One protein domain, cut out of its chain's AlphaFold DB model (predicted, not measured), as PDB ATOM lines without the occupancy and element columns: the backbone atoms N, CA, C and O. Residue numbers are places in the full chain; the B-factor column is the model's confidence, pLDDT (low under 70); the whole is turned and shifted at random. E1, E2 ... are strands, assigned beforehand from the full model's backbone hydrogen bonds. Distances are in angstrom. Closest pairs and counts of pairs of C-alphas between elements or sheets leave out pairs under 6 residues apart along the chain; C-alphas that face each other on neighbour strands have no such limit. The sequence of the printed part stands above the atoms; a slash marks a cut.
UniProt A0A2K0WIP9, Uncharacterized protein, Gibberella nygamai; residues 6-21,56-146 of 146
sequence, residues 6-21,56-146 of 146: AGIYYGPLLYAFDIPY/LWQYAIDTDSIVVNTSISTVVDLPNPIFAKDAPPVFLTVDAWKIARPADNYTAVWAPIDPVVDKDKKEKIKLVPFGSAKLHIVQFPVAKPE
ATOM      1  N   ALA A   6      38.991 -42.776 -26.926       91.81
ATOM      2  CA  ALA A   6      38.138 -43.807 -27.485       91.81
ATOM      3  C   ALA A   6      36.730 -43.265 -27.769       91.81
ATOM      4  O   ALA A   6      36.185 -42.464 -27.006       91.81
ATOM      5  N   GLY A   7      36.155 -43.725 -28.880       94.19
ATOM      6  CA  GLY A   7      34.717 -43.701 -29.137       94.19
ATOM      7  C   GLY A   7      34.196 -45.134 -29.102       94.19
ATOM      8  O   GLY A   7      34.908 -46.054 -29.508       94.19
ATOM      9  N   ILE A   8      32.984 -45.335 -28.590       96.75
ATOM     10  CA  ILE A   8      32.455 -46.674 -28.313       96.75
ATOM     11  C   ILE A   8      31.351 -47.010 -29.310       96.75
ATOM     12  O   ILE A   8      30.349 -46.302 -29.407       96.75
ATOM     13  N   TYR A   9      31.528 -48.122 -30.018       97.31
ATOM     14  CA  TYR A   9      30.550 -48.663 -30.952       97.31
ATOM     15  C   TYR A   9      30.064 -50.028 -30.475       97.31
ATOM     16  O   TYR A   9      30.855 -50.846 -30.008       97.31
ATOM     17  N   TYR A  10      28.773 -50.292 -30.653       96.31
ATOM     18  CA  TYR A  10      28.206 -51.632 -30.536       96.31
ATOM     19  C   TYR A  10      27.281 -51.880 -31.728       96.31
ATOM     20  O   TYR A  10      26.306 -51.156 -31.951       96.31
ATOM     21  N   GLY A  11      27.643 -52.867 -32.552       94.81
ATOM     22  CA  GLY A  11      27.077 -53.005 -33.892       94.81
ATOM     23  C   GLY A  11      27.348 -51.748 -34.741       94.81
ATOM     24  O   GLY A  11      28.460 -51.221 -34.704       94.81
ATOM     25  N   PRO A  12      26.357 -51.242 -35.499       95.69
ATOM     26  CA  PRO A  12      26.516 -50.045 -36.325       95.69
ATOM     27  C   PRO A  12      26.301 -48.727 -35.557       95.69
ATOM     28  O   PRO A  12      26.301 -47.664 -36.175       95.69
ATOM     29  N   LEU A  13      26.063 -48.770 -34.241       96.25
ATOM     30  CA  LEU A  13      25.679 -47.595 -33.459       96.25
ATOM     31  C   LEU A  13      26.849 -47.060 -32.633       96.25
ATOM     32  O   LEU A  13      27.481 -47.802 -31.881       96.25
ATOM     33  N   LEU A  14      27.085 -45.752 -32.753       97.75
ATOM     34  CA  LEU A  14      27.932 -44.979 -31.847       97.75
ATOM     35  C   LEU A  14      27.163 -44.696 -30.553       97.75
ATOM     36  O   LEU A  14      25.996 -44.297 -30.602       97.75
ATOM     37  N   TYR A  15      27.830 -44.853 -29.417       97.75
ATOM     38  CA  TYR A  15      27.281 -44.558 -28.098       97.75
ATOM     39  C   TYR A  15      27.894 -43.286 -27.515       97.75
ATOM     40  O   TYR A  15      29.073 -42.991 -27.713       97.75
ATOM     41  N   ALA A  16      27.071 -42.532 -26.795       97.25
ATOM     42  CA  ALA A  16      27.411 -41.233 -26.239       97.25
ATOM     43  C   ALA A  16      26.975 -41.143 -24.775       97.25
ATOM     44  O   ALA A  16      25.980 -41.756 -24.377       97.25
ATOM     45  N   PHE A  17      27.699 -40.355 -23.984       96.19
ATOM     46  CA  PHE A  17      27.221 -39.949 -22.666       96.19
ATOM     47  C   PHE A  17      26.164 -38.862 -22.863       96.19
ATOM     48  O   PHE A  17      26.470 -37.808 -23.424       96.19
ATOM     49  N   ASP A  18      24.929 -39.146 -22.452       95.12
ATOM     50  CA  ASP A  18      23.809 -38.204 -22.487       95.12
ATOM     51  C   ASP A  18      23.928 -37.267 -21.289       95.12
ATOM     52  O   ASP A  18      23.592 -37.627 -20.162       95.12
ATOM     53  N   ILE A  19      24.489 -36.085 -21.539       94.56
ATOM     54  CA  ILE A  19      24.798 -35.103 -20.505       94.56
ATOM     55  C   ILE A  19      23.468 -34.637 -19.909       94.56
ATOM     56  O   ILE A  19      22.634 -34.135 -20.660       94.56
ATOM     57  N   PRO A  20      23.234 -34.758 -18.593       94.00
ATOM     58  CA  PRO A  20      22.025 -34.225 -17.976       94.00
ATOM     59  C   PRO A  20      21.878 -32.726 -18.259       94.00
ATOM     60  O   PRO A  20      22.844 -31.969 -18.137       94.00
ATOM     61  N   TYR A  21      20.682 -32.296 -18.669       95.25
ATOM     62  CA  TYR A  21      20.418 -30.909 -19.042       95.25
ATOM     63  C   TYR A  21      19.025 -30.439 -18.631       95.25
ATOM     64  O   TYR A  21      18.078 -31.225 -18.535       95.25
ATOM     65  N   LEU A  56      28.686 -32.063 -14.790       85.12
ATOM     66  CA  LEU A  56      29.946 -32.124 -15.519       85.12
ATOM     67  C   LEU A  56      29.881 -33.238 -16.565       85.12
ATOM     68  O   LEU A  56      29.540 -34.375 -16.271       85.12
ATOM     69  N   TRP A  57      30.279 -32.907 -17.786       87.56
ATOM     70  CA  TRP A  57      30.350 -33.836 -18.917       87.56
ATOM     71  C   TRP A  57      31.740 -34.467 -19.092       87.56
ATOM     72  O   TRP A  57      31.962 -35.290 -19.981       87.56
ATOM     73  N   GLN A  58      32.708 -34.020 -18.292       91.50
ATOM     74  CA  GLN A  58      34.131 -34.262 -18.492       91.50
ATOM     75  C   GLN A  58      34.533 -35.593 -17.865       91.50
ATOM     76  O   GLN A  58      34.866 -35.658 -16.681       91.50
ATOM     77  N   TYR A  59      34.520 -36.641 -18.681       93.62
ATOM     78  CA  TYR A  59      34.817 -38.000 -18.247       93.62
ATOM     79  C   TYR A  59      36.017 -38.598 -18.973       93.62
ATOM     80  O   TYR A  59      36.130 -38.475 -20.193       93.62
ATOM     81  N   ALA A  60      36.876 -39.277 -18.217       94.44
ATOM     82  CA  ALA A  60      37.761 -40.321 -18.723       94.44
ATOM     83  C   ALA A  60      37.158 -41.687 -18.393       94.44
ATOM     84  O   ALA A  60      36.493 -41.824 -17.368       94.44
ATOM     85  N   ILE A  61      37.381 -42.683 -19.245       95.56
ATOM     86  CA  ILE A  61      36.745 -44.003 -19.130       95.56
ATOM     87  C   ILE A  61      37.775 -45.125 -19.011       95.56
ATOM     88  O   ILE A  61      38.899 -45.000 -19.503       95.56
ATOM     89  N   ASP A  62      37.357 -46.237 -18.416       95.75
ATOM     90  CA  ASP A  62      38.040 -47.527 -18.501       95.75
ATOM     91  C   ASP A  62      37.382 -48.367 -19.604       95.75
ATOM     92  O   ASP A  62      36.247 -48.829 -19.463       95.75
ATOM     93  N   THR A  63      38.089 -48.556 -20.717       94.25
ATOM     94  CA  THR A  63      37.566 -49.272 -21.888       94.25
ATOM     95  C   THR A  63      37.327 -50.756 -21.640       94.25
ATOM     96  O   THR A  63      36.513 -51.352 -22.345       94.25
ATOM     97  N   ASP A  64      37.978 -51.346 -20.639       95.00
ATOM     98  CA  ASP A  64      37.846 -52.771 -20.329       95.00
ATOM     99  C   ASP A  64      36.623 -53.050 -19.436       95.00
ATOM    100  O   ASP A  64      36.190 -54.192 -19.289       95.00
ATOM    101  N   SER A  65      36.010 -51.999 -18.882       96.56
ATOM    102  CA  SER A  65      34.839 -52.076 -17.998       96.56
ATOM    103  C   SER A  65      33.482 -51.996 -18.719       96.56
ATOM    104  O   SER A  65      32.434 -51.959 -18.067       96.56
ATOM    105  N   ILE A  66      33.478 -51.925 -20.055       97.31
ATOM    106  CA  ILE A  66      32.263 -51.718 -20.850       97.31
ATOM    107  C   ILE A  66      31.350 -52.946 -20.766       97.31
ATOM    108  O   ILE A  66      31.742 -54.064 -21.091       97.31
ATOM    109  N   VAL A  67      30.087 -52.717 -20.408       97.75
ATOM    110  CA  VAL A  67      29.041 -53.747 -20.362       97.75
ATOM    111  C   VAL A  67      27.850 -53.318 -21.210       97.75
ATOM    112  O   VAL A  67      27.344 -52.203 -21.069       97.75
ATOM    113  N   VAL A  68      27.384 -54.218 -22.077       96.38
ATOM    114  CA  VAL A  68      26.156 -54.042 -22.866       96.38
ATOM    115  C   VAL A  68      24.958 -54.445 -22.015       96.38
ATOM    116  O   VAL A  68      24.931 -55.541 -21.459       96.38
ATOM    117  N   ASN A  69      23.953 -53.578 -21.939       94.50
ATOM    118  CA  ASN A  69      22.733 -53.805 -21.175       94.50
ATOM    119  C   ASN A  69      21.493 -53.623 -22.054       94.50
ATOM    120  O   ASN A  69      21.498 -52.875 -23.036       94.50
ATOM    121  N   THR A  70      20.406 -54.279 -21.654       89.31
ATOM    122  CA  THR A  70      19.088 -54.156 -22.284       89.31
ATOM    123  C   THR A  70      18.039 -53.829 -21.228       89.31
ATOM    124  O   THR A  70      17.913 -54.563 -20.250       89.31
ATOM    125  N   SER A  71      17.270 -52.754 -21.409       79.00
ATOM    126  CA  SER A  71      16.219 -52.337 -20.463       79.00
ATOM    127  C   SER A  71      14.919 -53.140 -20.586       79.00
ATOM    128  O   SER A  71      14.048 -53.014 -19.730       79.00
ATOM    129  N   ILE A  72      14.780 -53.973 -21.624       69.12
ATOM    130  CA  ILE A  72      13.570 -54.751 -21.896       69.12
ATOM    131  C   ILE A  72      13.966 -56.218 -22.085       69.12
ATOM    132  O   ILE A  72      14.746 -56.539 -22.978       69.12
ATOM    133  N   SER A  73      13.434 -57.105 -21.239       60.78
ATOM    134  CA  SER A  73      13.710 -58.553 -21.267       60.78
ATOM    135  C   SER A  73      13.169 -59.250 -22.522       60.78
ATOM    136  O   SER A  73      13.708 -60.272 -22.938       60.78
ATOM    137  N   THR A  74      12.141 -58.675 -23.149       54.81
ATOM    138  CA  THR A  74      11.557 -59.091 -24.429       54.81
ATOM    139  C   THR A  74      10.989 -57.850 -25.111       54.81
ATOM    140  O   THR A  74      10.002 -57.289 -24.636       54.81
ATOM    141  N   VAL A  75      11.615 -57.376 -26.190       61.16
ATOM    142  CA  VAL A  75      11.109 -56.236 -26.974       61.16
ATOM    143  C   VAL A  75       9.838 -56.680 -27.703       61.16
ATOM    144  O   VAL A  75       9.911 -57.205 -28.810       61.16
ATOM    145  N   VAL A  76       8.682 -56.539 -27.053       64.81
ATOM    146  CA  VAL A  76       7.377 -56.806 -27.679       64.81
ATOM    147  C   VAL A  76       6.864 -55.542 -28.370       64.81
ATOM    148  O   VAL A  76       6.452 -55.624 -29.520       64.81
ATOM    149  N   ASP A  77       7.026 -54.372 -27.738       76.62
ATOM    150  CA  ASP A  77       6.644 -53.072 -28.299       76.62
ATOM    151  C   ASP A  77       7.794 -52.064 -28.168       76.62
ATOM    152  O   ASP A  77       8.230 -51.719 -27.067       76.62
ATOM    153  N   LEU A  78       8.310 -51.589 -29.306       80.56
ATOM    154  CA  LEU A  78       9.315 -50.526 -29.335       80.56
ATOM    155  C   LEU A  78       8.638 -49.160 -29.143       80.56
ATOM    156  O   LEU A  78       7.653 -48.878 -29.833       80.56
ATOM    157  N   PRO A  79       9.166 -48.277 -28.275       83.62
ATOM    158  CA  PRO A  79       8.665 -46.912 -28.183       83.62
ATOM    159  C   PRO A  79       8.824 -46.176 -29.519       83.62
ATOM    160  O   PRO A  79       9.767 -46.411 -30.278       83.62
ATOM    161  N   ASN A  80       7.899 -45.257 -29.799       84.62
ATOM    162  CA  ASN A  80       7.910 -44.425 -30.998       84.62
ATOM    163  C   ASN A  80       7.867 -42.933 -30.601       84.62
ATOM    164  O   ASN A  80       6.870 -42.507 -30.016       84.62
ATOM    165  N   PRO A  81       8.905 -42.133 -30.910       89.75
ATOM    166  CA  PRO A  81      10.110 -42.511 -31.648       89.75
ATOM    167  C   PRO A  81      11.112 -43.289 -30.781       89.75
ATOM    168  O   PRO A  81      11.362 -42.941 -29.631       89.75
ATOM    169  N   ILE A  82      11.752 -44.304 -31.369       88.38
ATOM    170  CA  ILE A  82      12.688 -45.200 -30.664       88.38
ATOM    171  C   ILE A  82      13.978 -44.508 -30.194       88.38
ATOM    172  O   ILE A  82      14.680 -45.007 -29.321       88.38
ATOM    173  N   PHE A  83      14.276 -43.337 -30.759       90.88
ATOM    174  CA  PHE A  83      15.404 -42.485 -30.381       90.88
ATOM    175  C   PHE A  83      14.986 -41.281 -29.526       90.88
ATOM    176  O   PHE A  83      15.772 -40.353 -29.366       90.88
ATOM    177  N   ALA A  84      13.772 -41.255 -28.966       91.56
ATOM    178  CA  ALA A  84      13.484 -40.305 -27.894       91.56
ATOM    179  C   ALA A  84      14.445 -40.521 -26.709       91.56
ATOM    180  O   ALA A  84      14.993 -41.609 -26.526       91.56
ATOM    181  N   LYS A  85      14.642 -39.482 -25.889       88.56
ATOM    182  CA  LYS A  85      15.435 -39.593 -24.658       88.56
ATOM    183  C   LYS A  85      14.887 -40.746 -23.806       88.56
ATOM    184  O   LYS A  85      13.674 -40.881 -23.670       88.56
ATOM    185  N   ASP A  86      15.785 -41.595 -23.308       87.69
ATOM    186  CA  ASP A  86      15.486 -42.807 -22.529       87.69
ATOM    187  C   ASP A  86      14.641 -43.896 -23.224       87.69
ATOM    188  O   ASP A  86      14.326 -44.912 -22.606       87.69
ATOM    189  N   ALA A  87      14.334 -43.749 -24.516       89.88
ATOM    190  CA  ALA A  87      13.581 -44.735 -25.288       89.88
ATOM    191  C   ALA A  87      14.409 -45.932 -25.810       89.88
ATOM    192  O   ALA A  87      13.850 -47.032 -25.875       89.88
ATOM    193  N   PRO A  88      15.702 -45.793 -26.187       91.50
ATOM    194  CA  PRO A  88      16.448 -46.922 -26.726       91.50
ATOM    195  C   PRO A  88      16.574 -48.085 -25.731       91.50
ATOM    196  O   PRO A  88      16.972 -47.874 -24.583       91.50
ATOM    197  N   PRO A  89      16.316 -49.329 -26.173       90.00
ATOM    198  CA  PRO A  89      16.328 -50.488 -25.290       90.00
ATOM    199  C   PRO A  89      17.745 -50.951 -24.947       90.00
ATOM    200  O   PRO A  89      17.942 -51.596 -23.923       90.00
ATOM    201  N   VAL A  90      18.728 -50.647 -25.800       92.69
ATOM    202  CA  VAL A  90      20.130 -51.028 -25.605       92.69
ATOM    203  C   VAL A  90      20.922 -49.815 -25.142       92.69
ATOM    204  O   VAL A  90      20.955 -48.791 -25.826       92.69
ATOM    205  N   PHE A  91      21.616 -49.958 -24.021       95.19
ATOM    206  CA  PHE A  91      22.535 -48.961 -23.482       95.19
ATOM    207  C   PHE A  91      23.807 -49.650 -22.993       95.19
ATOM    208  O   PHE A  91      23.812 -50.848 -22.709       95.19
ATOM    209  N   LEU A  92      24.898 -48.901 -22.902       97.25
ATOM    210  CA  LEU A  92      26.149 -49.397 -22.341       97.25
ATOM    211  C   LEU A  92      26.357 -48.785 -20.962       97.25
ATOM    212  O   LEU A  92      25.906 -47.672 -20.690       97.25
ATOM    213  N   THR A  93      27.065 -49.494 -20.098       97.69
ATOM    214  CA  THR A  93      27.614 -48.914 -18.874       97.69
ATOM    215  C   THR A  93      29.117 -49.048 -18.890       97.69
ATOM    216  O   THR A  93      29.621 -50.101 -19.275       97.69
ATOM    217  N   VAL A  94      29.813 -48.012 -18.449       97.38
ATOM    218  CA  VAL A  94      31.273 -47.993 -18.366       97.38
ATOM    219  C   VAL A  94      31.683 -47.332 -17.059       97.38
ATOM    220  O   VAL A  94      30.994 -46.431 -16.570       97.38
ATOM    221  N   ASP A  95      32.770 -47.808 -16.472       97.12
ATOM    222  CA  ASP A  95      33.395 -47.134 -15.348       97.12
ATOM    223  C   ASP A  95      34.175 -45.911 -15.848       97.12
ATOM    224  O   ASP A  95      34.870 -45.949 -16.869       97.12
ATOM    225  N   ALA A  96      34.028 -44.800 -15.138       95.81
ATOM    226  CA  ALA A  96      34.531 -43.503 -15.537       95.81
ATOM    227  C   ALA A  96      34.973 -42.664 -14.335       95.81
ATOM    228  O   ALA A  96      34.613 -42.919 -13.186       95.81
ATOM    229  N   TRP A  97      35.738 -41.620 -14.631       94.94
ATOM    230  CA  TRP A  97      36.228 -40.646 -13.669       94.94
ATOM    231  C   TRP A  97      35.989 -39.247 -14.193       94.94
ATOM    232  O   TRP A  97      36.276 -38.946 -15.356       94.94
ATOM    233  N   LYS A  98      35.509 -38.373 -13.309       92.75
ATOM    234  CA  LYS A  98      35.468 -36.940 -13.580       92.75
ATOM    235  C   LYS A  98      36.900 -36.427 -13.733       92.75
ATOM    236  O   LYS A  98      37.738 -36.647 -12.859       92.75
ATOM    237  N   ILE A  99      37.171 -35.728 -14.828       90.75
ATOM    238  CA  ILE A  99      38.474 -35.118 -15.117       90.75
ATOM    239  C   ILE A  99      38.318 -33.620 -15.346       90.75
ATOM    240  O   ILE A  99      37.271 -33.160 -15.788       90.75
ATOM    241  N   ALA A 100      39.378 -32.853 -15.100       83.06
ATOM    242  CA  ALA A 100      39.414 -31.454 -15.500       83.06
ATOM    243  C   ALA A 100      39.689 -31.360 -17.009       83.06
ATOM    244  O   ALA A 100      40.787 -31.673 -17.474       83.06
ATOM    245  N   ARG A 101      38.697 -30.917 -17.783       80.94
ATOM    246  CA  ARG A 101      38.845 -30.621 -19.213       80.94
ATOM    247  C   ARG A 101      38.230 -29.257 -19.524       80.94
ATOM    248  O   ARG A 101      37.019 -29.177 -19.700       80.94
ATOM    249  N   PRO A 102      39.020 -28.177 -19.601       77.06
ATOM    250  CA  PRO A 102      38.452 -26.847 -19.769       77.06
ATOM    251  C   PRO A 102      37.716 -26.702 -21.110       77.06
ATOM    252  O   PRO A 102      37.920 -27.463 -22.059       77.06
ATOM    253  N   ALA A 103      36.840 -25.706 -21.182       80.88
ATOM    254  CA  ALA A 103      36.308 -25.216 -22.442       80.88
ATOM    255  C   ALA A 103      36.984 -23.879 -22.759       80.88
ATOM    256  O   ALA A 103      37.168 -23.059 -21.859       80.88
ATOM    257  N   ASP A 104      37.340 -23.666 -24.020       82.06
ATOM    258  CA  ASP A 104      37.818 -22.386 -24.537       82.06
ATOM    259  C   ASP A 104      36.824 -21.890 -25.588       82.06
ATOM    260  O   ASP A 104      36.431 -22.646 -26.476       82.06
ATOM    261  N   ASN A 105      36.349 -20.650 -25.452       82.88
ATOM    262  CA  ASN A 105      35.293 -20.073 -26.294       82.88
ATOM    263  C   ASN A 105      34.085 -21.011 -26.489       82.88
ATOM    264  O   ASN A 105      33.645 -21.259 -27.612       82.88
ATOM    265  N   TYR A 106      33.573 -21.572 -25.387       75.25
ATOM    266  CA  TYR A 106      32.453 -22.529 -25.372       75.25
ATOM    267  C   TYR A 106      32.700 -23.832 -26.153       75.25
ATOM    268  O   TYR A 106      31.777 -24.611 -26.373       75.25
ATOM    269  N   THR A 107      33.949 -24.099 -26.530       78.19
ATOM    270  CA  THR A 107      34.364 -25.310 -27.236       78.19
ATOM    271  C   THR A 107      35.210 -26.168 -26.306       78.19
ATOM    272  O   THR A 107      36.125 -25.678 -25.645       78.19
ATOM    273  N   ALA A 108      34.920 -27.467 -26.236       78.19
ATOM    274  CA  ALA A 108      35.748 -28.395 -25.473       78.19
ATOM    275  C   ALA A 108      37.180 -28.395 -26.032       78.19
ATOM    276  O   ALA A 108      37.378 -28.692 -27.212       78.19
ATOM    277  N   VAL A 109      38.183 -28.111 -25.194       82.31
ATOM    278  CA  VAL A 109      39.583 -28.201 -25.639       82.31
ATOM    279  C   VAL A 109      39.980 -29.658 -25.883       82.31
ATOM    280  O   VAL A 109      39.224 -30.595 -25.580       82.31
ATOM    281  N   TRP A 110      41.184 -29.869 -26.417       79.50
ATOM    282  CA  TRP A 110      41.762 -31.200 -26.586       79.50
ATOM    283  C   TRP A 110      41.668 -32.023 -25.303       79.50
ATOM    284  O   TRP A 110      41.952 -31.547 -24.205       79.50
ATOM    285  N   ALA A 111      41.232 -33.269 -25.451       78.38
ATOM    286  CA  ALA A 111      41.117 -34.167 -24.320       78.38
ATOM    287  C   ALA A 111      42.527 -34.487 -23.774       78.38
ATOM    288  O   ALA A 111      43.449 -34.660 -24.580       78.38
ATOM    289  N   PRO A 112      42.721 -34.545 -22.443       84.00
ATOM    290  CA  PRO A 112      44.014 -34.904 -21.874       84.00
ATOM    291  C   PRO A 112      44.425 -36.301 -22.342       84.00
ATOM    292  O   PRO A 112      43.586 -37.185 -22.509       84.00
ATOM    293  N   ILE A 113      45.724 -36.488 -22.566       87.56
ATOM    294  CA  ILE A 113      46.281 -37.796 -22.908       87.56
ATOM    295  C   ILE A 113      46.459 -38.560 -21.605       87.56
ATOM    296  O   ILE A 113      47.189 -38.099 -20.731       87.56
ATOM    297  N   ASP A 114      45.808 -39.716 -21.509       86.44
ATOM    298  CA  ASP A 114      45.968 -40.656 -20.404       86.44
ATOM    299  C   ASP A 114      45.867 -40.015 -19.002       86.44
ATOM    300  O   ASP A 114      46.827 -40.089 -18.226       86.44
ATOM    301  N   PRO A 115      44.751 -39.336 -18.667       89.56
ATOM    302  CA  PRO A 115      44.613 -38.667 -17.383       89.56
ATOM    303  C   PRO A 115      44.795 -39.655 -16.230       89.56
ATOM    304  O   PRO A 115      44.126 -40.691 -16.166       89.56
ATOM    305  N   VAL A 116      45.693 -39.289 -15.319       90.69
ATOM    306  CA  VAL A 116      45.859 -39.950 -14.028       90.69
ATOM    307  C   VAL A 116      44.631 -39.660 -13.179       90.69
ATOM    308  O   VAL A 116      44.240 -38.500 -13.019       90.69
ATOM    309  N   VAL A 117      44.012 -40.713 -12.656       92.38
ATOM    310  CA  VAL A 117      42.775 -40.615 -11.882       92.38
ATOM    311  C   VAL A 117      42.860 -41.428 -10.601       92.38
ATOM    312  O   VAL A 117      43.511 -42.467 -10.537       92.38
ATOM    313  N   ASP A 118      42.147 -40.945  -9.590       92.88
ATOM    314  CA  ASP A 118      41.996 -41.602  -8.297       92.88
ATOM    315  C   ASP A 118      41.058 -42.814  -8.432       92.88
ATOM    316  O   ASP A 118      39.867 -42.652  -8.730       92.88
ATOM    317  N   LYS A 119      41.587 -44.027  -8.224       89.62
ATOM    318  CA  LYS A 119      40.839 -45.294  -8.329       89.62
ATOM    319  C   LYS A 119      39.567 -45.314  -7.486       89.62
ATOM    320  O   LYS A 119      38.572 -45.891  -7.930       89.62
ATOM    321  N   ASP A 120      39.569 -44.651  -6.335       92.00
ATOM    322  CA  ASP A 120      38.453 -44.677  -5.389       92.00
ATOM    323  C   ASP A 120      37.312 -43.731  -5.797       92.00
ATOM    324  O   ASP A 120      36.187 -43.864  -5.317       92.00
ATOM    325  N   LYS A 121      37.559 -42.798  -6.728       93.38
ATOM    326  CA  LYS A 121      36.551 -41.861  -7.265       93.38
ATOM    327  C   LYS A 121      35.837 -42.364  -8.520       93.38
ATOM    328  O   LYS A 121      35.195 -41.583  -9.224       93.38
ATOM    329  N   LYS A 122      35.977 -43.650  -8.823       95.00
ATOM    330  CA  LYS A 122      35.351 -44.286  -9.978       95.00
ATOM    331  C   LYS A 122      33.828 -44.257  -9.851       95.00
ATOM    332  O   LYS A 122      33.280 -44.646  -8.823       95.00
ATOM    333  N   GLU A 123      33.140 -43.867 -10.916       95.69
ATOM    334  CA  GLU A 123      31.681 -43.938 -11.011       95.69
ATOM    335  C   GLU A 123      31.244 -44.621 -12.303       95.69
ATOM    336  O   GLU A 123      31.969 -44.648 -13.293       95.69
ATOM    337  N   LYS A 124      30.049 -45.209 -12.296       96.19
ATOM    338  CA  LYS A 124      29.499 -45.876 -13.476       96.19
ATOM    339  C   LYS A 124      28.608 -44.903 -14.235       96.19
ATOM    340  O   LYS A 124      27.636 -44.405 -13.672       96.19
ATOM    341  N   ILE A 125      28.904 -44.678 -15.511       95.75
ATOM    342  CA  ILE A 125      28.087 -43.834 -16.392       95.75
ATOM    343  C   ILE A 125      27.318 -44.683 -17.404       95.75
ATOM    344  O   ILE A 125      27.769 -45.753 -17.825       95.75
ATOM    345  N   LYS A 126      26.139 -44.194 -17.802       95.31
ATOM    346  CA  LYS A 126      25.294 -44.778 -18.852       95.31
ATOM    347  C   LYS A 126      25.629 -44.118 -20.188       95.31
ATOM    348  O   LYS A 126      25.623 -42.894 -20.288       95.31
ATOM    349  N   LEU A 127      25.862 -44.925 -21.216       97.06
ATOM    350  CA  LEU A 127      25.980 -44.469 -22.596       97.06
ATOM    351  C   LEU A 127      24.772 -44.950 -23.394       97.06
ATOM    352  O   LEU A 127      24.380 -46.115 -23.311       97.06
ATOM    353  N   VAL A 128      24.200 -44.068 -24.200       96.69
ATOM    354  CA  VAL A 128      23.029 -44.346 -25.042       96.69
ATOM    355  C   VAL A 128      23.391 -44.165 -26.515       96.69
ATOM    356  O   VAL A 128      24.401 -43.518 -26.809       96.69
ATOM    357  N   PRO A 129      22.612 -44.709 -27.466       96.62
ATOM    358  CA  PRO A 129      22.835 -44.437 -28.877       96.62
ATOM    359  C   PRO A 129      22.885 -42.935 -29.145       96.62
ATOM    360  O   PRO A 129      22.012 -42.192 -28.690       96.62
ATOM    361  N   PHE A 130      23.877 -42.506 -29.922       96.69
ATOM    362  CA  PHE A 130      24.146 -41.103 -30.244       96.69
ATOM    363  C   PHE A 130      22.883 -40.317 -30.616       96.69
ATOM    364  O   PHE A 130      22.648 -39.234 -30.094       96.69
ATOM    365  N   GLY A 131      22.031 -40.902 -31.463       93.69
ATOM    366  CA  GLY A 131      20.804 -40.258 -31.938       93.69
ATOM    367  C   GLY A 131      19.770 -39.943 -30.851       93.69
ATOM    368  O   GLY A 131      18.903 -39.112 -31.088       93.69
ATOM    369  N   SER A 132      19.852 -40.576 -29.676       94.44
ATOM    370  CA  SER A 132      18.946 -40.318 -28.545       94.44
ATOM    371  C   SER A 132      19.463 -39.308 -27.524       94.44
ATOM    372  O   SER A 132      18.691 -38.832 -26.691       94.44
ATOM    373  N   ALA A 133      20.749 -38.963 -27.581       95.38
ATOM    374  CA  ALA A 133      21.353 -38.015 -26.659       95.38
ATOM    375  C   ALA A 133      21.344 -36.625 -27.306       95.38
ATOM    376  O   ALA A 133      22.127 -36.365 -28.216       95.38
ATOM    377  N   LYS A 134      20.458 -35.713 -26.886       93.62
ATOM    378  CA  LYS A 134      20.392 -34.367 -27.499       93.62
ATOM    379  C   LYS A 134      21.625 -33.515 -27.176       93.62
ATOM    380  O   LYS A 134      22.132 -32.820 -28.049       93.62
ATOM    381  N   LEU A 135      22.097 -33.585 -25.932       94.19
ATOM    382  CA  LEU A 135      23.329 -32.953 -25.469       94.19
ATOM    383  C   LEU A 135      24.282 -34.059 -25.028       94.19
ATOM    384  O   LEU A 135      23.957 -34.826 -24.125       94.19
ATOM    385  N   HIS A 136      25.437 -34.183 -25.678       94.38
ATOM    386  CA  HIS A 136      26.267 -35.368 -25.485       94.38
ATOM    387  C   HIS A 136      27.755 -35.150 -25.731       94.38
ATOM    388  O   HIS A 136      28.182 -34.169 -26.341       94.38
ATOM    389  N   ILE A 137      28.537 -36.148 -25.320       92.31
ATOM    390  CA  ILE A 137      29.927 -36.346 -25.731       92.31
ATOM    391  C   ILE A 137      30.149 -37.801 -26.166       92.31
ATOM    392  O   ILE A 137      29.583 -38.730 -25.592       92.31
ATOM    393  N   VAL A 138      30.966 -37.989 -27.206       93.31
ATOM    394  CA  VAL A 138      31.212 -39.296 -27.853       93.31
ATOM    395  C   VAL A 138      32.656 -39.774 -27.773       93.31
ATOM    396  O   VAL A 138      32.940 -40.929 -28.076       93.31
ATOM    397  N   GLN A 139      33.574 -38.879 -27.417       91.44
ATOM    398  CA  GLN A 139      35.003 -39.145 -27.418       91.44
ATOM    399  C   GLN A 139      35.568 -38.868 -26.032       91.44
ATOM    400  O   GLN A 139      35.550 -37.729 -25.553       91.44
ATOM    401  N   PHE A 140      36.099 -39.919 -25.420       92.81
ATOM    402  CA  PHE A 140      36.565 -39.925 -24.040       92.81
ATOM    403  C   PHE A 140      38.061 -40.231 -23.996       92.81
ATOM    404  O   PHE A 140      38.504 -41.127 -24.716       92.81
ATOM    405  N   PRO A 141      38.863 -39.539 -23.173       93.25
ATOM    406  CA  PRO A 141      40.175 -40.030 -22.769       93.25
ATOM    407  C   PRO A 141      40.091 -41.412 -22.129       93.25
ATOM    408  O   PRO A 141      39.139 -41.704 -21.402       93.25
ATOM    409  N   VAL A 142      41.121 -42.224 -22.342       93.56
ATOM    410  CA  VAL A 142      41.303 -43.474 -21.598       93.56
ATOM    411  C   VAL A 142      41.999 -43.154 -20.278       93.56
ATOM    412  O   VAL A 142      43.052 -42.521 -20.272       93.56
ATOM    413  N   ALA A 143      41.392 -43.538 -19.159       93.12
ATOM    414  CA  ALA A 143      41.930 -43.270 -17.831       93.12
ATOM    415  C   ALA A 143      43.173 -44.125 -17.524       93.12
ATOM    416  O   ALA A 143      43.259 -45.281 -17.937       93.12
ATOM    417  N   LYS A 144      44.104 -43.575 -16.736       87.88
ATOM    418  CA  LYS A 144      45.173 -44.330 -16.064       87.88
ATOM    419  C   LYS A 144      44.946 -44.280 -14.554       87.88
ATOM    420  O   LYS A 144      45.273 -43.270 -13.933       87.88
ATOM    421  N   PRO A 145      44.360 -45.325 -13.956       80.31
ATOM    422  CA  PRO A 145      44.107 -45.332 -12.525       80.31
ATOM    423  C   PRO A 145      45.417 -45.519 -11.744       80.31
ATOM    424  O   PRO A 145      46.137 -46.493 -11.990       80.31
ATOM    425  N   GLU A 146      45.697 -44.642 -10.777       72.31
ATOM    426  CA  GLU A 146      46.844 -44.745  -9.848       72.31
ATOM    427  C   GLU A 146      46.485 -45.429  -8.531       72.31
ATOM    428  O   GLU A 146      45.365 -45.223  -8.019       72.31
TER     429      GLU A 146
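Overview. This is residues 6 to 21 and 56 to 146 of the 146 residues of an uncharacterized protein of Gibberella nygamai (UniProt A0A2K0WIP9). With little regular structure, this is one strongly twisted, branched sheet built round E5 and E6, and long loops, residues 71 to 89 and 99 to 122, reach out from it. The 107 printed residues have no named helix and six strands, E1 to E6 in chain order, 32 residues in the all-strand class; neighbours are antiparallel. The whole is compact, with radius of gyration of the C-alphas 14.7 A and spans of 44 by 31 by 23 A.

Arrangement. E1, residues 8 to 10, and E2, residues 13 to 18, form a hairpin; N 15 and O 8, 2.9 A apart, are within hydrogen-bond range, as are the pairs below. On the other side of E2 is E6, residues 123 to 129, with N 16 and O 128 at 2.8 A. E3, residues 59 to 61, and E4, residues 67 to 70, lie on one side of E5, residues 90 to 98, with N 60 and O 97 at 2.9 A and N 69 and O 91 at 2.8 A. E6 lies on the other side, N 96 and O 123 at 2.8 A; E4, E5 and E6 form a meander, each strand the antiparallel neighbour of the one before. E5 bends by 61 degrees at residue 95.

Along the chain. E1 begins at C-alpha 8 (32.455, -46.674, -28.313). From first to last C-alpha, E5 measures 24.0 A and E6 19.9 A, ending at C-alpha 129 (22.835, -44.437, -28.877).

Size, cuts and confidence. Residues 22 to 55 are not printed; C-alphas 21 and 56 are 10.2 A apart. The links E4 to E5 and E5 to E6 are long. Residues 72 to 76 have pLDDT under 70.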